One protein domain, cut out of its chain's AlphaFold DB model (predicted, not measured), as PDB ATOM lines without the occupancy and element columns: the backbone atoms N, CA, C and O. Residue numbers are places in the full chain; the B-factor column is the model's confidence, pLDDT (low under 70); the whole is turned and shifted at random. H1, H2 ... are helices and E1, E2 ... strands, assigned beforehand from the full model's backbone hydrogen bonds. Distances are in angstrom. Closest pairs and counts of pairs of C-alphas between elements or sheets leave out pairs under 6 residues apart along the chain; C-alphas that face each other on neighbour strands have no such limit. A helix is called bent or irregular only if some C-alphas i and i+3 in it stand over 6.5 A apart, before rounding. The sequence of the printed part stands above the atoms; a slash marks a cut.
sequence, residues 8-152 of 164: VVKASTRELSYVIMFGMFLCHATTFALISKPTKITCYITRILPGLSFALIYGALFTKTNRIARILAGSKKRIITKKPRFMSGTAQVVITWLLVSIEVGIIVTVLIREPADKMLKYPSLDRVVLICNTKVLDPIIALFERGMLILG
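AT A GLANCE: This is residues 8 to 152 of the 164 residues of the protein "Glutamate receptor, metabotropic-like protein 2" of Sarcoptes scabiei (UniProt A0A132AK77). A long, loose rod is built round the long bent helix H2, which runs nearly straight along it; H1 and H3 run back along different sides of H2, and the short H4 runs beside H2b. The strand hairpin E1 and E2 makes one end of the rod, and at the other end residues 68 to 86, of which 68 to 76 belong to H2, stick out. The printed part has 145 residues, with four named helices and two named strands in the order H1 H2 H3 E1 E2 H4; the sheet, E1 - E2, is antiparallel, and the class is mostly helix. The whole is loose, with a radius of gyration of the C-alphas of 20.0 A and spans of 74 by 27 by 22 A.

HOW THE PARTS SIT: Start with H1, residues 8 to 35, and go on to H2, residues 40 to 76, assigned as one helix by its hydrogen bonds but bent: C-alphas 47 and 50 are 6.8 A apart. Its arms H2a, residues 40 to 47, and H2b, residues 50 to 76, stand at a shallow tilt of 22 degrees. H1 touches H2b, opposite ways at a shallow tilt of 28 degrees; the closest C-alphas, of Gly 23 and Ser 53, are 4.6 A apart. With residues 30 to 34 alone H1 touches H2a, at a steep tilt of 48 degrees. H3, residues 89 to 113, forms a helical hairpin with H2b at a shallow tilt of 20 degrees; look at Gly 59 and Thr 96, their closest C-alphas, 5.9 A apart. H1 and H3 are apart. Next find E1, residues 118 to 124, and E2, residues 127 to 132, an antiparallel hairpin at 148 degrees, with N 119 and O 131 at 2.8 A and N 129 and O 121 at 3.0 A, within hydrogen-bond range. H4, residues 137 to 151, is close to H2b but not clearly touching, the same way at 6 degrees, with the closest C-alphas, of Gly 51 and Ile 140, 7.0 A apart; H3 and H4 are near each other, with 6 pairs of C-alphas within 10 A. In H1, H2a, H2b, H3 and H4 every O i to N i+4 pair is within hydrogen-bond range.

IN THESE COORDINATES: Find C-alpha 8 at (15.608, 27.268, -28.035); from there H1 runs 41.6 A to residue 35. H2a covers 10.8 A, H2b 38.9 A and H3 36.2 A, E1 18.0 A and E2 16.3 A. H4 runs 20.3 A from C-alpha 137 at (10.947, -4.614, -5.803) to C-alpha 151 at (7.566, 15.336, -6.773).

THE WHOLE: The two C-alphas farthest apart, of Ile 80 and Leu 125, are 75.0 A from each other. The printed part has no cut, and its one long link is residues 77 to 88, between H2 and H3. Mean pLDDT of the printed part is 71.6; look for values under 70 at residues 73 to 90 and 134 to 152, among others.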
ATOM      1  N   VAL A   8      15.347  27.910 -29.338       50.72
ATOM      2  CA  VAL A   8      15.608  27.268 -28.035       50.72
ATOM      3  C   VAL A   8      14.472  26.335 -27.596       50.72
ATOM      4  O   VAL A   8      14.702  25.311 -26.954       50.72
ATOM      5  N   VAL A   9      13.226  26.658 -27.955       47.09
ATOM      6  CA  VAL A   9      12.038  25.921 -27.494       47.09
ATOM      7  C   VAL A   9      11.886  24.596 -28.233       47.09
ATOM      8  O   VAL A   9      11.607  23.581 -27.599       47.09
ATOM      9  N   LYS A  10      12.105  24.610 -29.553       49.72
ATOM     10  CA  LYS A  10      11.889  23.462 -30.441       49.72
ATOM     11  C   LYS A  10      12.987  22.400 -30.293       49.72
ATOM     12  O   LYS A  10      12.676  21.211 -30.301       49.72
ATOM     13  N   ALA A  11      14.236  22.824 -30.075       55.22
ATOM     14  CA  ALA A  11      15.359  21.928 -29.798       55.22
ATOM     15  C   ALA A  11      15.190  21.210 -28.447       55.22
ATOM     16  O   ALA A  11      15.234  19.985 -28.392       55.22
ATOM     17  N   SER A  12      14.869  21.952 -27.379       63.12
ATOM     18  CA  SER A  12      14.708  21.379 -26.034       63.12
ATOM     19  C   SER A  12      13.566  20.357 -25.940       63.12
ATOM     20  O   SER A  12      13.697  19.361 -25.233       63.12
ATOM     21  N   THR A  13      12.464  20.549 -26.674       69.50
ATOM     22  CA  THR A  13      11.398  19.534 -26.759       69.50
ATOM     23  C   THR A  13      11.818  18.272 -27.505       69.50
ATOM     24  O   THR A  13      11.308  17.205 -27.180       69.50
ATOM     25  N   ARG A  14      12.737  18.367 -28.476       75.81
ATOM     26  CA  ARG A  14      13.187  17.210 -29.260       75.81
ATOM     27  C   ARG A  14      14.086  16.298 -28.431       75.81
ATOM     28  O   ARG A  14      13.819  15.105 -28.364       75.81
ATOM     29  N   GLU A  15      15.056  16.884 -27.730       76.19
ATOM     30  CA  GLU A  15      15.915  16.172 -26.771       76.19
ATOM     31  C   GLU A  15      15.079  15.448 -25.709       76.19
ATOM     32  O   GLU A  15      15.264  14.262 -25.448       76.19
ATOM     33  N   LEU A  16      14.076  16.135 -25.155       75.56
ATOM     34  CA  LEU A  16      13.186  15.552 -24.155       75.56
ATOM     35  C   LEU A  16      12.371  14.377 -24.704       75.56
ATOM     36  O   LEU A  16      12.228  13.353 -24.041       75.56
ATOM     37  N   SER A  17      11.834  14.519 -25.917       84.31
ATOM     38  CA  SER A  17      11.113  13.440 -26.590       84.31
ATOM     39  C   SER A  17      12.014  12.236 -26.864       84.31
ATOM     40  O   SER A  17      11.550  11.117 -26.671       84.31
ATOM     41  N   TYR A  18      13.283  12.440 -27.237       82.88
ATOM     42  CA  TYR A  18      14.244  11.345 -27.398       82.88
ATOM     43  C   TYR A  18      14.509  10.615 -26.078       82.88
ATOM     44  O   TYR A  18      14.473   9.387 -26.055       82.88
ATOM     45  N   VAL A  19      14.679  11.346 -24.971       83.44
ATOM     46  CA  VAL A  19      14.863  10.748 -23.636       83.44
ATOM     47  C   VAL A  19      13.649   9.913 -23.221       83.44
ATOM     48  O   VAL A  19      13.811   8.792 -22.744       83.44
ATOM     49  N   ILE A  20      12.430  10.418 -23.434       83.56
ATOM     50  CA  ILE A  20      11.199   9.680 -23.105       83.56
ATOM     51  C   ILE A  20      11.057   8.434 -23.987       83.56
ATOM     52  O   ILE A  20      10.731   7.363 -23.479       83.56
ATOM     53  N   MET A  21      11.322   8.547 -25.295       86.19
ATOM     54  CA  MET A  21      11.298   7.397 -26.204       86.19
ATOM     55  C   MET A  21      12.298   6.324 -25.779       86.19
ATOM     56  O   MET A  21      11.966   5.141 -25.763       86.19
ATOM     57  N   PHE A  22      13.504   6.742 -25.402       87.75
ATOM     58  CA  PHE A  22      14.538   5.842 -24.918       87.75
ATOM     59  C   PHE A  22      14.131   5.164 -23.601       87.75
ATOM     60  O   PHE A  22      14.266   3.949 -23.479       87.75
ATOM     61  N   GLY A  23      13.540   5.902 -22.655       86.00
ATOM     62  CA  GLY A  23      12.975   5.330 -21.428       86.00
ATOM     63  C   GLY A  23      11.895   4.277 -21.709       86.00
ATOM     64  O   GLY A  23      11.958   3.169 -21.182       86.00
ATOM     65  N   MET A  24      10.952   4.561 -22.613       88.75
ATOM     66  CA  MET A  24       9.927   3.585 -23.015       88.75
ATOM     67  C   MET A  24      10.531   2.332 -23.662       88.75
ATOM     68  O   MET A  24      10.109   1.217 -23.351       88.75
ATOM     69  N   PHE A  25      11.547   2.497 -24.512       89.62
ATOM     70  CA  PHE A  25      12.262   1.374 -25.118       89.62
ATOM     71  C   PHE A  25      12.941   0.489 -24.061       89.62
ATOM     72  O   PHE A  25      12.779  -0.730 -24.085       89.62
ATOM     73  N   LEU A  26      13.637   1.088 -23.089       85.94
ATOM     74  CA  LEU A  26      14.251   0.354 -21.976       85.94
ATOM     75  C   LEU A  26      13.212  -0.359 -21.101       85.94
ATOM     76  O   LEU A  26      13.450  -1.475 -20.635       85.94
ATOM     77  N   CYS A  27      12.047   0.258 -20.903       84.56
ATOM     78  CA  CYS A  27      10.932  -0.360 -20.196       84.56
ATOM     79  C   CYS A  27      10.463  -1.634 -20.918       84.56
ATOM     80  O   CYS A  27      10.403  -2.705 -20.314       84.56
ATOM     81  N   HIS A  28      10.246  -1.557 -22.236       85.81
ATOM     82  CA  HIS A  28       9.894  -2.725 -23.044       85.81
ATOM     83  C   HIS A  28      10.987  -3.797 -23.066       85.81
ATOM     84  O   HIS A  28      10.675  -4.983 -22.936       85.81
ATOM     85  N   ALA A  29      12.258  -3.406 -23.162       86.38
ATOM     86  CA  ALA A  29      13.379  -4.339 -23.077       86.38
ATOM     87  C   ALA A  29      13.398  -5.082 -21.729       86.38
ATOM     88  O   ALA A  29      13.664  -6.282 -21.688       86.38
ATOM     89  N   THR A  30      13.043  -4.400 -20.637       81.50
ATOM     90  CA  THR A  30      12.918  -5.010 -19.303       81.50
ATOM     91  C   THR A  30      11.799  -6.047 -19.264       81.50
ATOM     92  O   THR A  30      12.008  -7.148 -18.758       81.50
ATOM     93  N   THR A  31      10.626  -5.737 -19.827       84.00
ATOM     94  CA  THR A  31       9.508  -6.690 -19.928       84.00
ATOM     95  C   THR A  31       9.899  -7.925 -20.738       84.00
ATOM     96  O   THR A  31       9.631  -9.049 -20.322       84.00
ATOM     97  N   PHE A  32      10.587  -7.733 -21.865       85.31
ATOM     98  CA  PHE A  32      11.057  -8.837 -22.701       85.31
ATOM     99  C   PHE A  32      12.115  -9.697 -21.988       85.31
ATOM    100  O   PHE A  32      12.090 -10.928 -22.072       85.31
ATOM    101  N   ALA A  33      13.008  -9.062 -21.226       79.94
ATOM    102  CA  ALA A  33      13.980  -9.743 -20.379       79.94
ATOM    103  C   ALA A  33      13.303 -10.535 -19.244       79.94
ATOM    104  O   ALA A  33      13.754 -11.632 -18.937       79.94
ATOM    105  N   LEU A  34      12.199 -10.040 -18.672       75.19
ATOM    106  CA  LEU A  34      11.413 -10.769 -17.667       75.19
ATOM    107  C   LEU A  34      10.771 -12.050 -18.222       75.19
ATOM    108  O   LEU A  34      10.683 -13.048 -17.514       75.19
ATOM    109  N   ILE A  35      10.299 -12.005 -19.470       82.38
ATOM    110  CA  ILE A  35       9.643 -13.139 -20.144       82.38
ATOM    111  C   ILE A  35      10.676 -14.177 -20.611       82.38
ATOM    112  O   ILE A  35      10.388 -15.372 -20.691       82.38
ATOM    113  N   SER A  36      11.893 -13.730 -20.922       81.25
ATOM    114  CA  SER A  36      12.990 -14.602 -21.341       81.25
ATOM    115  C   SER A  36      13.494 -15.485 -20.194       81.25
ATOM    116  O   SER A  36      13.395 -15.133 -19.020       81.25
ATOM    117  N   LYS A  37      14.090 -16.642 -20.527       77.00
ATOM    118  CA  LYS A  37      14.638 -17.563 -19.515       77.00
ATOM    119  C   LYS A  37      15.617 -16.819 -18.585       77.00
ATOM    120  O   LYS A  37      16.524 -16.147 -19.087       77.00
ATOM    121  N   PRO A  38      15.483 -16.955 -17.252       76.81
ATOM    122  CA  PRO A  38      16.321 -16.227 -16.310       76.81
ATOM    123  C   PRO A  38      17.758 -16.751 -16.365       76.81
ATOM    124  O   PRO A  38      18.095 -17.825 -15.864       76.81
ATOM    125  N   THR A  39      18.622 -15.979 -17.017       77.75
ATOM    126  CA  THR A  39      20.076 -16.158 -16.992       77.75
ATOM    127  C   THR A  39      20.699 -15.143 -16.040       77.75
ATOM    128  O   THR A  39      20.047 -14.171 -15.667       77.75
ATOM    129  N   LYS A  40      21.974 -15.331 -15.668       77.88
ATOM    130  CA  LYS A  40      22.696 -14.340 -14.853       77.88
ATOM    131  C   LYS A  40      22.610 -12.956 -15.505       77.88
ATOM    132  O   LYS A  40      22.167 -12.012 -14.880       77.88
ATOM    133  N   ILE A  41      22.886 -12.867 -16.805       78.75
ATOM    134  CA  ILE A  41      22.822 -11.610 -17.564       78.75
ATOM    135  C   ILE A  41      21.413 -11.003 -17.509       78.75
ATOM    136  O   ILE A  41      21.261  -9.827 -17.187       78.75
ATOM    137  N   THR A  42      20.376 -11.811 -17.744       81.00
ATOM    138  CA  THR A  42      18.982 -11.359 -17.672       81.00
ATOM    139  C   THR A  42      18.628 -10.825 -16.281       81.00
ATOM    140  O   THR A  42      18.018  -9.768 -16.200       81.00
ATOM    141  N   CYS A  43      19.060 -11.486 -15.197       80.00
ATOM    142  CA  CYS A  43      18.828 -11.026 -13.821       80.00
ATOM    143  C   CYS A  43      19.513  -9.685 -13.511       80.00
ATOM    144  O   CYS A  43      18.966  -8.868 -12.774       80.00
ATOM    145  N   TYR A  44      20.700  -9.439 -14.071       78.56
ATOM    146  CA  TYR A  44      21.378  -8.145 -13.935       78.56
ATOM    147  C   TYR A  44      20.643  -7.049 -14.718       78.56
ATOM    148  O   TYR A  44      20.408  -5.960 -14.193       78.56
ATOM    149  N   ILE A  45      20.230  -7.346 -15.953       79.94
ATOM    150  CA  ILE A  45      19.492  -6.415 -16.815       79.94
ATOM    151  C   ILE A  45      18.160  -6.025 -16.166       79.94
ATOM    152  O   ILE A  45      17.879  -4.838 -16.018       79.94
ATOM    153  N   THR A  46      17.367  -6.998 -15.712       77.44
ATOM    154  CA  THR A  46      16.064  -6.745 -15.074       77.44
ATOM    155  C   THR A  46      16.181  -6.035 -13.727       77.44
ATOM    156  O   THR A  46      15.210  -5.438 -13.272       77.44
ATOM    157  N   ARG A  47      17.367  -6.039 -13.108       76.50
ATOM    158  CA  ARG A  47      17.652  -5.306 -11.870       76.50
ATOM    159  C   ARG A  47      18.026  -3.840 -12.103       76.50
ATOM    160  O   ARG A  47      17.644  -2.998 -11.298       76.50
ATOM    161  N   ILE A  48      18.754  -3.528 -13.176       77.75
ATOM    162  CA  ILE A  48      19.291  -2.176 -13.426       77.75
ATOM    163  C   ILE A  48      18.381  -1.357 -14.358       77.75
ATOM    164  O   ILE A  48      18.128  -0.179 -14.095       77.75
ATOM    165  N   LEU A  49      17.865  -1.961 -15.436       82.50
ATOM    166  CA  LEU A  49      17.081  -1.247 -16.454       82.50
ATOM    167  C   LEU A  49      15.804  -0.564 -15.932       82.50
ATOM    168  O   LEU A  49      15.575   0.574 -16.347       82.50
ATOM    169  N   PRO A  50      14.969  -1.177 -15.065       79.50
ATOM    170  CA  PRO A  50      13.749  -0.509 -14.619       79.50
ATOM    171  C   PRO A  50      14.051   0.779 -13.843       79.50
ATOM    172  O   PRO A  50      13.438   1.804 -14.129       79.50
ATOM    173  N   GLY A  51      15.046   0.771 -12.948       77.19
ATOM    174  CA  GLY A  51      15.465   1.971 -12.212       77.19
ATOM    175  C   GLY A  51      15.907   3.109 -13.142       77.19
ATOM    176  O   GLY A  51      15.453   4.243 -12.996       77.19
ATOM    177  N   LEU A  52      16.714   2.791 -14.160       79.12
ATOM    178  CA  LEU A  52      17.142   3.757 -15.182       79.12
ATOM    179  C   LEU A  52      15.974   4.274 -16.034       79.12
ATOM    180  O   LEU A  52      15.889   5.471 -16.305       79.12
ATOM    181  N   SER A  53      15.061   3.394 -16.445       83.69
ATOM    182  CA  SER A  53      13.879   3.759 -17.233       83.69
ATOM    183  C   SER A  53      12.994   4.763 -16.486       83.69
ATOM    184  O   SER A  53      12.683   5.835 -17.017       83.69
ATOM    185  N   PHE A  54      12.661   4.473 -15.224       77.88
ATOM    186  CA  PHE A  54      11.864   5.374 -14.393       77.88
ATOM    187  C   PHE A  54      12.569   6.714 -14.185       77.88
ATOM    188  O   PHE A  54      11.967   7.759 -14.424       77.88
ATOM    189  N   ALA A  55      13.851   6.699 -13.821       79.25
ATOM    190  CA  ALA A  55      14.667   7.899 -13.668       79.25
ATOM    191  C   ALA A  55      14.606   8.838 -14.888       79.25
ATOM    192  O   ALA A  55      14.397  10.046 -14.740       79.25
ATOM    193  N   LEU A  56      14.747   8.286 -16.097       80.12
ATOM    194  CA  LEU A  56      14.709   9.052 -17.344       80.12
ATOM    195  C   LEU A  56      13.317   9.632 -17.625       80.12
ATOM    196  O   LEU A  56      13.199  10.816 -17.957       80.12
ATOM    197  N   ILE A  57      12.263   8.830 -17.455       82.12
ATOM    198  CA  ILE A  57      10.874   9.261 -17.677       82.12
ATOM    199  C   ILE A  57      10.485  10.356 -16.672       82.12
ATOM    200  O   ILE A  57       9.962  11.404 -17.069       82.12
ATOM    201  N   TYR A  58      10.789  10.162 -15.386       78.12
ATOM    202  CA  TYR A  58      10.501  11.135 -14.330       78.12
ATOM    203  C   TYR A  58      11.314  12.419 -14.483       78.12
ATOM    204  O   TYR A  58      10.752  13.511 -14.371       78.12
ATOM    205  N   GLY A  59      12.604  12.319 -14.805       80.06
ATOM    206  CA  GLY A  59      13.457  13.473 -15.088       80.06
ATOM    207  C   GLY A  59      12.940  14.321 -16.250       80.06
ATOM    208  O   GLY A  59      12.879  15.558 -16.172       80.06
ATOM    209  N   ALA A  60      12.496  13.654 -17.316       80.50
ATOM    210  CA  ALA A  60      11.931  14.317 -18.477       80.50
ATOM    211  C   ALA A  60      10.593  15.009 -18.156       80.50
ATOM    212  O   ALA A  60      10.386  16.182 -18.496       80.50
ATOM    213  N   LEU A  61       9.696  14.316 -17.447       81.12
ATOM    214  CA  LEU A  61       8.413  14.873 -17.023       81.12
ATOM    215  C   LEU A  61       8.607  16.076 -16.090       81.12
ATOM    216  O   LEU A  61       7.994  17.123 -16.300       81.12
ATOM    217  N   PHE A  62       9.516  15.971 -15.121       77.38
ATOM    218  CA  PHE A  62       9.836  17.045 -14.183       77.38
ATOM    219  C   PHE A  62      10.340  18.305 -14.897       77.38
ATOM    220  O   PHE A  62       9.886  19.418 -14.604       77.38
ATOM    221  N   THR A  63      11.221  18.136 -15.885       76.19
ATOM    222  CA  THR A  63      11.730  19.233 -16.720       76.19
ATOM    223  C   THR A  63      10.596  19.907 -17.502       76.19
ATOM    224  O   THR A  63      10.516  21.141 -17.551       76.19
ATOM    225  N   LYS A  64       9.670  19.118 -18.067       75.38
ATOM    226  CA  LYS A  64       8.499  19.628 -18.800       75.38
ATOM    227  C   LYS A  64       7.558  20.414 -17.888       75.38
ATOM    228  O   LYS A  64       7.199  21.546 -18.220       75.38
ATOM    229  N   THR A  65       7.209  19.855 -16.732       79.88
ATOM    230  CA  THR A  65       6.291  20.464 -15.758       79.88
ATOM    231  C   THR A  65       6.845  21.775 -15.213       79.88
ATOM    232  O   THR A  65       6.137  22.780 -15.206       79.88
ATOM    233  N   ASN A  66       8.131  21.828 -14.854       73.38
ATOM    234  CA  ASN A  66       8.756  23.070 -14.384       73.38
ATOM    235  C   ASN A  66       8.819  24.141 -15.475       73.38
ATOM    236  O   ASN A  66       8.604  25.328 -15.216       73.38
ATOM    237  N   ARG A  67       9.082  23.743 -16.723       72.25
ATOM    238  CA  ARG A  67       9.056  24.669 -17.856       72.25
ATOM    239  C   ARG A  67       7.660  25.267 -18.064       72.25
ATOM    240  O   ARG A  67       7.568  26.477 -18.257       72.25
ATOM    241  N   ILE A  68       6.603  24.459 -17.972       76.62
ATOM    242  CA  ILE A  68       5.203  24.911 -18.081       76.62
ATOM    243  C   ILE A  68       4.819  25.813 -16.898       76.62
ATOM    244  O   ILE A  68       4.264  26.889 -17.113       76.62
ATOM    245  N   ALA A  69       5.171  25.429 -15.666       72.88
ATOM    246  CA  ALA A  69       4.888  26.213 -14.463       72.88
ATOM    247  C   ALA A  69       5.489  27.627 -14.538       72.88
ATOM    248  O   ALA A  69       4.817  28.601 -14.200       72.88
ATOM    249  N   ARG A  70       6.717  27.767 -15.063       66.88
ATOM    250  CA  ARG A  70       7.343  29.083 -15.292       66.88
ATOM    251  C   ARG A  70       6.615  29.917 -16.346       66.88
ATOM    252  O   ARG A  70       6.471  31.121 -16.154       66.88
ATOM    253  N   ILE A  71       6.148  29.301 -17.435       72.81
ATOM    254  CA  ILE A  71       5.381  30.001 -18.480       72.81
ATOM    255  C   ILE A  71       4.048  30.508 -17.907       72.81
ATOM    256  O   ILE A  71       3.710  31.674 -18.090       72.81
ATOM    257  N   LEU A  72       3.328  29.668 -17.156       73.00
ATOM    258  CA  LEU A  72       2.054  30.033 -16.524       73.00
ATOM    259  C   LEU A  72       2.221  31.119 -15.448       73.00
ATOM    260  O   LEU A  72       1.431  32.060 -15.399       73.00
ATOM    261  N   ALA A  73       3.267  31.032 -14.620       66.38
ATOM    262  CA  ALA A  73       3.585  32.057 -13.625       66.38
ATOM    263  C   ALA A  73       3.987  33.394 -14.275       66.38
ATOM    264  O   ALA A  73       3.572  34.455 -13.804       66.38
ATOM    265  N   GLY A  74       4.741  33.349 -15.380       61.59
ATOM    266  CA  GLY A  74       5.104  34.528 -16.170       61.59
ATOM    267  C   GLY A  74       3.911  35.162 -16.890       61.59
ATOM    268  O   GLY A  74       3.834  36.382 -16.985       61.59
ATOM    269  N   SER A  75       2.932  34.363 -17.325       62.19
ATOM    270  CA  SER A  75       1.719  34.869 -17.979       62.19
ATOM    271  C   SER A  75       0.753  35.574 -17.017       62.19
ATOM    272  O   SER A  75      -0.048  36.389 -17.468       62.19
ATOM    273  N   LYS A  76       0.808  35.282 -15.705       57.41
ATOM    274  CA  LYS A  76      -0.056  35.903 -14.678       57.41
ATOM    275  C   LYS A  76       0.514  37.184 -14.054       57.41
ATOM    276  O   LYS A  76      -0.237  37.912 -13.412       57.41
ATOM    277  N   LYS A  77       1.808  37.482 -14.217       51.34
ATOM    278  CA  LYS A  77       2.440  38.711 -13.705       51.34
ATOM    279  C   LYS A  77       3.069  39.502 -14.852       51.34
ATOM    280  O   LYS A  77       4.170  39.191 -15.289       51.34
ATOM    281  N   ARG A  78       2.418  40.590 -15.279       50.28
ATOM    282  CA  ARG A  78       3.002  41.629 -16.155       50.28
ATOM    283  C   ARG A  78       4.038  42.472 -15.386       50.28
ATOM    284  O   ARG A  78       3.916  43.687 -15.364       50.28
ATOM    285  N   ILE A  79       4.978  41.871 -14.649       50.75
ATOM    286  CA  ILE A  79       5.874  42.611 -13.742       50.75
ATOM    287  C   ILE A  79       7.275  41.987 -13.708       50.75
ATOM    288  O   ILE A  79       7.463  40.842 -13.295       50.75
ATOM    289  N   ILE A  80       8.236  42.809 -14.142       61.53
ATOM    290  CA  ILE A  80       9.648  42.881 -13.742       61.53
ATOM    291  C   ILE A  80       9.979  41.975 -12.553       61.53
ATOM    292  O   ILE A  80       9.617  42.274 -11.422       61.53
ATOM    293  N   THR A  81      10.729  40.898 -12.778       47.25
ATOM    294  CA  THR A  81      11.492  40.248 -11.705       47.25
ATOM    295  C   THR A  81      12.801  39.704 -12.267       47.25
ATOM    296  O   THR A  81      12.847  39.119 -13.350       47.25
ATOM    297  N   LYS A  82      13.891  39.983 -11.543       45.72
ATOM    298  CA  LYS A  82      15.268  39.563 -11.824       45.72
ATOM    299  C   LYS A  82      15.314  38.130 -12.357       45.72
ATOM    300  O   LYS A  82      14.745  37.229 -11.750       45.72
ATOM    301  N   LYS A  83      16.058  37.931 -13.451       42.78
ATOM    302  CA  LYS A  83      16.414  36.630 -14.034       42.78
ATOM    303  C   LYS A  83      16.790  35.663 -12.894       42.78
ATOM    304  O   LYS A  83      17.842  35.875 -12.289       42.78
ATOM    305  N   PRO A  84      15.983  34.633 -12.566       52.38
ATOM    306  CA  PRO A  84      16.379  33.644 -11.574       52.38
ATOM    307  C   PRO A  84      17.517  32.820 -12.187       52.38
ATOM    308  O   PRO A  84      17.302  31.826 -12.876       52.38
ATOM    309  N   ARG A  85      18.754  33.293 -11.993       48.81
ATOM    310  CA  ARG A  85      19.994  32.695 -12.520       48.81
ATOM    311  C   ARG A  85      20.244  31.290 -11.957       48.81
ATOM    312  O   ARG A  85      20.964  30.519 -12.573       48.81
ATOM    313  N   PHE A  86      19.617  30.973 -10.824       44.06
ATOM    314  CA  PHE A  86      19.764  29.714 -10.093       44.06
ATOM    315  C   PHE A  86      18.755  28.619 -10.480       44.06
ATOM    316  O   PHE A  86      18.881  27.496 -10.010       44.06
ATOM    317  N   MET A  87      17.773  28.903 -11.347       53.66
ATOM    318  CA  MET A  87      16.720  27.937 -11.703       53.66
ATOM    319  C   MET A  87      16.622  27.732 -13.222       53.66
ATOM    320  O   MET A  87      15.571  27.878 -13.855       53.66
ATOM    321  N   SER A  88      17.772  27.463 -13.839       63.59
ATOM    322  CA  SER A  88      17.840  27.048 -15.241       63.59
ATOM    323  C   SER A  88      17.434  25.577 -15.363       63.59
ATOM    324  O   SER A  88      17.748  24.780 -14.483       63.59
ATOM    325  N   GLY A  89      16.786  25.193 -16.469       63.81
ATOM    326  CA  GLY A  89      16.429  23.790 -16.729       63.81
ATOM    327  C   GLY A  89      17.645  22.856 -16.676       63.81
ATOM    328  O   GLY A  89      17.529  21.717 -16.250       63.81
ATOM    329  N   THR A  90      18.832  23.381 -16.986       65.06
ATOM    330  CA  THR A  90      20.116  22.689 -16.827       65.06
ATOM    331  C   THR A  90      20.401  22.294 -15.375       65.06
ATOM    332  O   THR A  90      20.854  21.184 -15.136       65.06
ATOM    333  N   ALA A  91      20.094  23.149 -14.393       71.25
ATOM    334  CA  ALA A  91      20.320  22.849 -12.977       71.25
ATOM    335  C   ALA A  91      19.376  21.747 -12.473       71.25
ATOM    336  O   ALA A  91      19.794  20.882 -11.713       71.25
ATOM    337  N   GLN A  92      18.124  21.723 -12.947       68.00
ATOM    338  CA  GLN A  92      17.209  20.613 -12.664       68.00
ATOM    339  C   GLN A  92      17.699  19.301 -13.262       68.00
ATOM    340  O   GLN A  92      17.666  18.290 -12.575       68.00
ATOM    341  N   VAL A  93      18.171  19.323 -14.512       72.31
ATOM    342  CA  VAL A  93      18.744  18.133 -15.153       72.31
ATOM    343  C   VAL A  93      19.941  17.630 -14.347       72.31
ATOM    344  O   VAL A  93      20.014  16.440 -14.073       72.31
ATOM    345  N   VAL A  94      20.820  18.522 -13.882       78.19
ATOM    346  CA  VAL A  94      21.946  18.159 -13.004       78.19
ATOM    347  C   VAL A  94      21.461  17.528 -11.693       78.19
ATOM    348  O   VAL A  94      21.961  16.475 -11.321       78.19
ATOM    349  N   ILE A  95      20.459  18.104 -11.022       75.81
ATOM    350  CA  ILE A  95      19.886  17.533  -9.788       75.81
ATOM    351  C   ILE A  95      19.288  16.148 -10.050       75.81
ATOM    352  O   ILE A  95      19.523  15.221  -9.280       75.81
ATOM    353  N   THR A  96      18.550  15.982 -11.148       73.19
ATOM    354  CA  THR A  96      18.028  14.677 -11.557       73.19
ATOM    355  C   THR A  96      19.169  13.688 -11.780       73.19
ATOM    356  O   THR A  96      19.123  12.601 -11.223       73.19
ATOM    357  N   TRP A  97      20.223  14.056 -12.510       78.00
ATOM    358  CA  TRP A  97      21.387  13.188 -12.720       78.00
ATOM    359  C   TRP A  97      22.110  12.821 -11.420       78.00
ATOM    360  O   TRP A  97      22.549  11.680 -11.276       78.00
ATOM    361  N   LEU A  98      22.197  13.738 -10.453       81.69
ATOM    362  CA  LEU A  98      22.756  13.455  -9.129       81.69
ATOM    363  C   LEU A  98      21.903  12.433  -8.367       81.69
ATOM    364  O   LEU A  98      22.446  11.467  -7.840       81.69
ATOM    365  N   LEU A  99      20.577  12.595  -8.365       73.81
ATOM    366  CA  LEU A  99      19.659  11.632  -7.748       73.81
ATOM    367  C   LEU A  99      19.751  10.255  -8.415       73.81
ATOM    368  O   LEU A  99      19.843   9.244  -7.730       73.81
ATOM    369  N   VAL A 100      19.822  10.212  -9.746       77.00
ATOM    370  CA  VAL A 100      20.010   8.964 -10.504       77.00
ATOM    371  C   VAL A 100      21.352   8.310 -10.191       77.00
ATOM    372  O   VAL A 100      21.435   7.091 -10.087       77.00
ATOM    373  N   SER A 101      22.405   9.100  -9.996       82.50
ATOM    374  CA  SER A 101      23.720   8.573  -9.617       82.50
ATOM    375  C   SER A 101      23.691   7.932  -8.228       82.50
ATOM    376  O   SER A 101      24.306   6.887  -8.025       82.50
ATOM    377  N   ILE A 102      22.939   8.516  -7.290       81.00
ATOM    378  CA  ILE A 102      22.712   7.934  -5.960       81.00
ATOM    379  C   ILE A 102      21.941   6.614  -6.084       81.00
ATOM    380  O   ILE A 102      22.359   5.622  -5.493       81.00
ATOM    381  N   GLU A 103      20.887   6.571  -6.902       74.88
ATOM    382  CA  GLU A 103      20.128   5.342  -7.175       74.88
ATOM    383  C   GLU A 103      21.009   4.224  -7.727       74.88
ATOM    384  O   GLU A 103      21.016   3.103  -7.215       74.88
ATOM    385  N   VAL A 104      21.823   4.537  -8.735       79.19
ATOM    386  CA  VAL A 104      22.776   3.581  -9.302       79.19
ATOM    387  C   VAL A 104      23.787   3.137  -8.243       79.19
ATOM    388  O   VAL A 104      24.077   1.948  -8.151       79.19
ATOM    389  N   GLY A 105      24.277   4.047  -7.399       82.75
ATOM    390  CA  GLY A 105      25.186   3.724  -6.297       82.75
ATOM    391  C   GLY A 105      24.576   2.758  -5.277       82.75
ATOM    392  O   GLY A 105      25.234   1.795  -4.873       82.75
ATOM    393  N   ILE A 106      23.308   2.956  -4.906       79.31
ATOM    394  CA  ILE A 106      22.567   2.042  -4.026       79.31
ATOM    395  C   ILE A 106      22.411   0.683  -4.712       79.31
ATOM    396  O   ILE A 106      22.747  -0.342  -4.118       79.31
ATOM    397  N   ILE A 107      21.978   0.658  -5.976       74.75
ATOM    398  CA  ILE A 107      21.807  -0.580  -6.747       74.75
ATOM    399  C   ILE A 107      23.123  -1.360  -6.827       74.75
ATOM    400  O   ILE A 107      23.120  -2.562  -6.564       74.75
ATOM    401  N   VAL A 108      24.235  -0.692  -7.144       80.88
ATOM    402  CA  VAL A 108      25.575  -1.294  -7.231       80.88
ATOM    403  C   VAL A 108      26.033  -1.808  -5.869       80.88
ATOM    404  O   VAL A 108      26.510  -2.936  -5.774       80.88
ATOM    405  N   THR A 109      25.836  -1.037  -4.801       80.44
ATOM    406  CA  THR A 109      26.208  -1.462  -3.443       80.44
ATOM    407  C   THR A 109      25.440  -2.714  -3.031       80.44
ATOM    408  O   THR A 109      26.033  -3.662  -2.519       80.44
ATOM    409  N   VAL A 110      24.131  -2.765  -3.300       75.81
ATOM    410  CA  VAL A 110      23.330  -3.962  -3.013       75.81
ATOM    411  C   VAL A 110      23.719  -5.118  -3.936       75.81
ATOM    412  O   VAL A 110      23.723  -6.251  -3.484       75.81
ATOM    413  N   LEU A 111      24.106  -4.864  -5.188       75.38
ATOM    414  CA  LEU A 111      24.565  -5.899  -6.122       75.38
ATOM    415  C   LEU A 111      25.894  -6.542  -5.697       75.38
ATOM    416  O   LEU A 111      26.113  -7.722  -5.950       75.38
ATOM    417  N   ILE A 112      26.772  -5.773  -5.049       78.81
ATOM    418  CA  ILE A 112      28.024  -6.279  -4.468       78.81
ATOM    419  C   ILE A 112      27.736  -7.091  -3.198       78.81
ATOM    420  O   ILE A 112      28.371  -8.116  -2.966       78.81
ATOM    421  N   ARG A 113      26.779  -6.647  -2.372       78.94
ATOM    422  CA  ARG A 113      26.367  -7.363  -1.151       78.94
ATOM    423  C   ARG A 113      25.584  -8.643  -1.455       78.94
ATOM    424  O   ARG A 113      25.762  -9.639  -0.764       78.94
ATOM    425  N   GLU A 114      24.729  -8.607  -2.470       73.94
ATOM    426  CA  GLU A 114      23.855  -9.691  -2.909       73.94
ATOM    427  C   GLU A 114      23.954  -9.822  -4.442       73.94
ATOM    428  O   GLU A 114      23.267  -9.091  -5.171       73.94
ATOM    429  N   PRO A 115      24.803 -10.729  -4.967       72.25
ATOM    430  CA  PRO A 115      24.918 -10.919  -6.405       72.25
ATOM    431  C   PRO A 115      23.586 -11.407  -6.981       72.25
ATOM    432  O   PRO A 115      22.902 -12.253  -6.400       72.25
ATOM    433  N   ALA A 116      23.219 -10.873  -8.150       69.25
ATOM    434  CA  ALA A 116      22.017 -11.265  -8.881       69.25
ATOM    435  C   ALA A 116      22.220 -12.639  -9.543       69.25
ATOM    436  O   ALA A 116      22.316 -12.767 -10.765       69.25
ATOM    437  N   ASP A 117      22.317 -13.675  -8.714       69.19
ATOM    438  CA  ASP A 117      22.397 -15.058  -9.149       69.19
ATOM    439  C   ASP A 117      21.004 -15.666  -9.345       69.19
ATOM    440  O   ASP A 117      20.010 -15.322  -8.695       69.19
ATOM    441  N   LYS A 118      20.951 -16.599 -10.294       68.62
ATOM    442  CA  LYS A 118      19.779 -17.432 -10.555       68.62
ATOM    443  C   LYS A 118      19.695 -18.511  -9.474       68.62
ATOM    444  O   LYS A 118      20.647 -19.268  -9.290       68.62
ATOM    445  N   MET A 119      18.567 -18.590  -8.781       71.56
ATOM    446  CA  MET A 119      18.285 -19.631  -7.799       71.56
ATOM    447  C   MET A 119      17.143 -20.520  -8.283       71.56
ATOM    448  O   MET A 119      16.158 -20.056  -8.861       71.56
ATOM    449  N   LEU A 120      17.297 -21.823  -8.056       70.75
ATOM    450  CA  LEU A 120      16.257 -22.814  -8.309       70.75
ATOM    451  C   LEU A 120      15.330 -22.816  -7.095       70.75
ATOM    452  O   LEU A 120      15.751 -23.171  -5.995       70.75
ATOM    453  N   LYS A 121      14.082 -22.385  -7.283       76.12
ATOM    454  CA  LYS A 121      13.053 -22.463  -6.249       76.12
ATOM    455  C   LYS A 121      12.175 -23.673  -6.545       76.12
ATOM    456  O   LYS A 121      11.730 -23.858  -7.678       76.12
ATOM    457  N   TYR A 122      11.936 -24.478  -5.517       78.69
ATOM    458  CA  TYR A 122      11.102 -25.677  -5.572       78.69
ATOM    459  C   TYR A 122       9.777 -25.388  -4.856       78.69
ATOM    460  O   TYR A 122       9.651 -25.669  -3.666       78.69
ATOM    461  N   PRO A 123       8.796 -24.744  -5.518       78.75
ATOM    462  CA  PRO A 123       7.487 -24.492  -4.921       78.75
ATOM    463  C   PRO A 123       6.662 -25.777  -4.744       78.75
ATOM    464  O   PRO A 123       5.683 -25.776  -4.003       78.75
ATOM    465  N   SER A 124       7.001 -26.861  -5.447       81.31
ATOM    466  CA  SER A 124       6.290 -28.146  -5.412       81.31
ATOM    467  C   SER A 124       7.247 -29.279  -5.802       81.31
ATOM    468  O   SER A 124       8.222 -29.021  -6.505       81.31
ATOM    469  N   LEU A 125       6.961 -30.527  -5.410       78.19
ATOM    470  CA  LEU A 125       7.815 -31.692  -5.722       78.19
ATOM    471  C   LEU A 125       7.935 -31.998  -7.228       78.19
ATOM    472  O   LEU A 125       8.893 -32.645  -7.631       78.19
ATOM    473  N   ASP A 126       7.012 -31.489  -8.049       76.75
ATOM    474  CA  ASP A 126       6.940 -31.756  -9.496       76.75
ATOM    475  C   ASP A 126       7.223 -30.511 -10.363       76.75
ATOM    476  O   ASP A 126       7.073 -30.519 -11.584       76.75
ATOM    477  N   ARG A 127       7.599 -29.378  -9.746       66.19
ATOM    478  CA  ARG A 127       7.897 -28.138 -10.481       66.19
ATOM    479  C   ARG A 127       9.123 -27.431  -9.932       66.19
ATOM    480  O   ARG A 127       9.167 -27.040  -8.769       66.19
ATOM    481  N   VAL A 128      10.072 -27.165 -10.826       71.00
ATOM    482  CA  VAL A 128      11.271 -26.371 -10.552       71.00
ATOM    483  C   VAL A 128      11.162 -25.060 -11.315       71.00
ATOM    484  O   VAL A 128      11.089 -25.060 -12.544       71.00
ATOM    485  N   VAL A 129      11.144 -23.935 -10.600       75.88
ATOM    486  CA  VAL A 129      11.128 -22.607 -11.223       75.88
ATOM    487  C   VAL A 129      12.475 -21.934 -11.013       75.88
ATOM    488  O   VAL A 129      12.993 -21.845  -9.899       75.88
ATOM    489  N   LEU A 130      13.067 -21.473 -12.109       69.94
ATOM    490  CA  LEU A 130      14.300 -20.706 -12.072       69.94
ATOM    491  C   LEU A 130      13.919 -19.240 -11.859       69.94
ATOM    492  O   LEU A 130      13.171 -18.682 -12.655       69.94
ATOM    493  N   ILE A 131      14.388 -18.636 -10.772       76.56
ATOM    494  CA  ILE A 131      14.081 -17.245 -10.426       76.56
ATOM    495  C   ILE A 131      15.365 -16.478 -10.116       76.56
ATOM    496  O   ILE A 131      16.373 -17.057  -9.714       76.56
ATOM    497  N   CYS A 132      15.341 -15.162 -10.295       76.81
ATOM    498  CA  CYS A 132      16.425 -14.303  -9.831       76.81
ATOM    499  C   CYS A 132      16.303 -14.101  -8.314       76.81
ATOM    500  O   CYS A 132      15.202 -13.860  -7.810       76.81
ATOM    501  N   ASN A 133      17.417 -14.170  -7.581       71.44
ATOM    502  CA  ASN A 133      17.448 -13.784  -6.170       71.44
ATOM    503  C   ASN A 133      17.412 -12.249  -6.052       71.44
ATOM    504  O   ASN A 133      18.435 -11.580  -5.918       71.44
ATOM    505  N   THR A 134      16.226 -11.667  -6.211       64.56
ATOM    506  CA  THR A 134      16.045 -10.214  -6.304       64.56
ATOM    507  C   THR A 134      15.076  -9.698  -5.247       64.56
ATOM    508  O   THR A 134      13.877  -9.925  -5.357       64.56
ATOM    509  N   LYS A 135      15.586  -8.909  -4.289       62.47
ATOM    510  CA  LYS A 135      14.809  -8.056  -3.357       62.47
ATOM    511  C   LYS A 135      14.505  -6.650  -3.917       62.47
ATOM    512  O   LYS A 135      14.163  -5.739  -3.185       62.47
ATOM    513  N   VAL A 136      14.705  -6.442  -5.223       56.19
ATOM    514  CA  VAL A 136      14.720  -5.125  -5.912       56.19
ATOM    515  C   VAL A 136      13.370  -4.415  -5.904       56.19
ATOM    516  O   VAL A 136      13.313  -3.194  -6.038       56.19
ATOM    517  N   LEU A 137      12.287  -5.173  -5.762       55.44
ATOM    518  CA  LEU A 137      10.947  -4.614  -5.803       55.44
ATOM    519  C   LEU A 137      10.704  -3.674  -4.613       55.44
ATOM    520  O   LEU A 137      10.120  -2.614  -4.798       55.44
ATOM    521  N   ASP A 138      11.254  -3.984  -3.438       54.50
ATOM    522  CA  ASP A 138      11.085  -3.180  -2.225       54.50
ATOM    523  C   ASP A 138      11.715  -1.774  -2.310       54.50
ATOM    524  O   ASP A 138      11.006  -0.803  -2.046       54.50
ATOM    525  N   PRO A 139      12.993  -1.586  -2.713       57.19
ATOM    526  CA  PRO A 139      13.569  -0.251  -2.843       57.19
ATOM    527  C   PRO A 139      12.959   0.554  -3.997       57.19
ATOM    528  O   PRO A 139      12.691   1.734  -3.803       57.19
ATOM    529  N   ILE A 140      12.676  -0.045  -5.165       60.34
ATOM    530  CA  ILE A 140      12.057   0.685  -6.290       60.34
ATOM    531  C   ILE A 140      10.628   1.124  -5.944       60.34
ATOM    532  O   ILE A 140      10.269   2.266  -6.224       60.34
ATOM    533  N   ILE A 141       9.827   0.266  -5.300       57.44
ATOM    534  CA  ILE A 141       8.492   0.642  -4.810       57.44
ATOM    535  C   ILE A 141       8.605   1.715  -3.720       57.44
ATOM    536  O   ILE A 141       7.897   2.717  -3.787       57.44
ATOM    537  N   ALA A 142       9.528   1.574  -2.765       56.41
ATOM    538  CA  ALA A 142       9.732   2.567  -1.708       56.41
ATOM    539  C   ALA A 142      10.190   3.934  -2.251       56.41
ATOM    540  O   ALA A 142       9.807   4.975  -1.716       56.41
ATOM    541  N   LEU A 143      10.988   3.954  -3.318       62.53
ATOM    542  CA  LEU A 143      11.444   5.170  -3.992       62.53
ATOM    543  C   LEU A 143      10.392   5.766  -4.918       62.53
ATOM    544  O   LEU A 143      10.331   6.983  -5.045       62.53
ATOM    545  N   PHE A 144       9.543   4.947  -5.531       65.12
ATOM    546  CA  PHE A 144       8.379   5.416  -6.275       65.12
ATOM    547  C   PHE A 144       7.367   6.091  -5.338       65.12
ATOM    548  O   PHE A 144       6.949   7.219  -5.596       65.12
ATOM    549  N   GLU A 145       7.052   5.445  -4.214       59.47
ATOM    550  CA  GLU A 145       6.218   5.985  -3.132       59.47
ATOM    551  C   GLU A 145       6.792   7.307  -2.595       59.47
ATOM    552  O   GLU A 145       6.115   8.339  -2.594       59.47
ATOM    553  N   ARG A 146       8.078   7.327  -2.211       59.91
ATOM    554  CA  ARG A 146       8.747   8.538  -1.700       59.91
ATOM    555  C   ARG A 146       8.939   9.608  -2.773       59.91
ATOM    556  O   ARG A 146       8.819  10.795  -2.487       59.91
ATOM    557  N   GLY A 147       9.206   9.208  -4.009       62.84
ATOM    558  CA  GLY A 147       9.380  10.080  -5.164       62.84
ATOM    559  C   GLY A 147       8.083  10.789  -5.538       62.84
ATOM    560  O   GLY A 147       8.109  12.001  -5.726       62.84
ATOM    561  N   MET A 148       6.941  10.092  -5.554       61.56
ATOM    562  CA  MET A 148       5.620  10.727  -5.667       61.56
ATOM    563  C   MET A 148       5.318  11.653  -4.492       61.56
ATOM    564  O   MET A 148       4.682  12.681  -4.696       61.56
ATOM    565  N   LEU A 149       5.784  11.347  -3.282       53.72
ATOM    566  CA  LEU A 149       5.583  12.228  -2.130       53.72
ATOM    567  C   LEU A 149       6.372  13.548  -2.242       53.72
ATOM    568  O   LEU A 149       5.921  14.582  -1.753       53.72
ATOM    569  N   ILE A 150       7.546  13.521  -2.887       54.47
ATOM    570  CA  ILE A 150       8.440  14.684  -3.042       54.47
ATOM    571  C   ILE A 150       8.165  15.462  -4.345       54.47
ATOM    572  O   ILE A 150       8.245  16.691  -4.358       54.47
ATOM    573  N   LEU A 151       7.860  14.764  -5.447       50.81
ATOM    574  CA  LEU A 151       7.566  15.336  -6.773       50.81
ATOM    575  C   LEU A 151       6.077  15.542  -7.031       50.81
ATOM    576  O   LEU A 151       5.717  16.288  -7.947       50.81
ATOM    577  N   GLY A 152       5.217  14.885  -6.254       40.50
ATOM    578  CA  GLY A 152       3.813  15.231  -6.189       40.50
ATOM    579  C   GLY A 152       3.748  16.720  -5.895       40.50
ATOM    580  O   GLY A 152       4.468  17.202  -5.012       40.50
TER     581      GLY A 152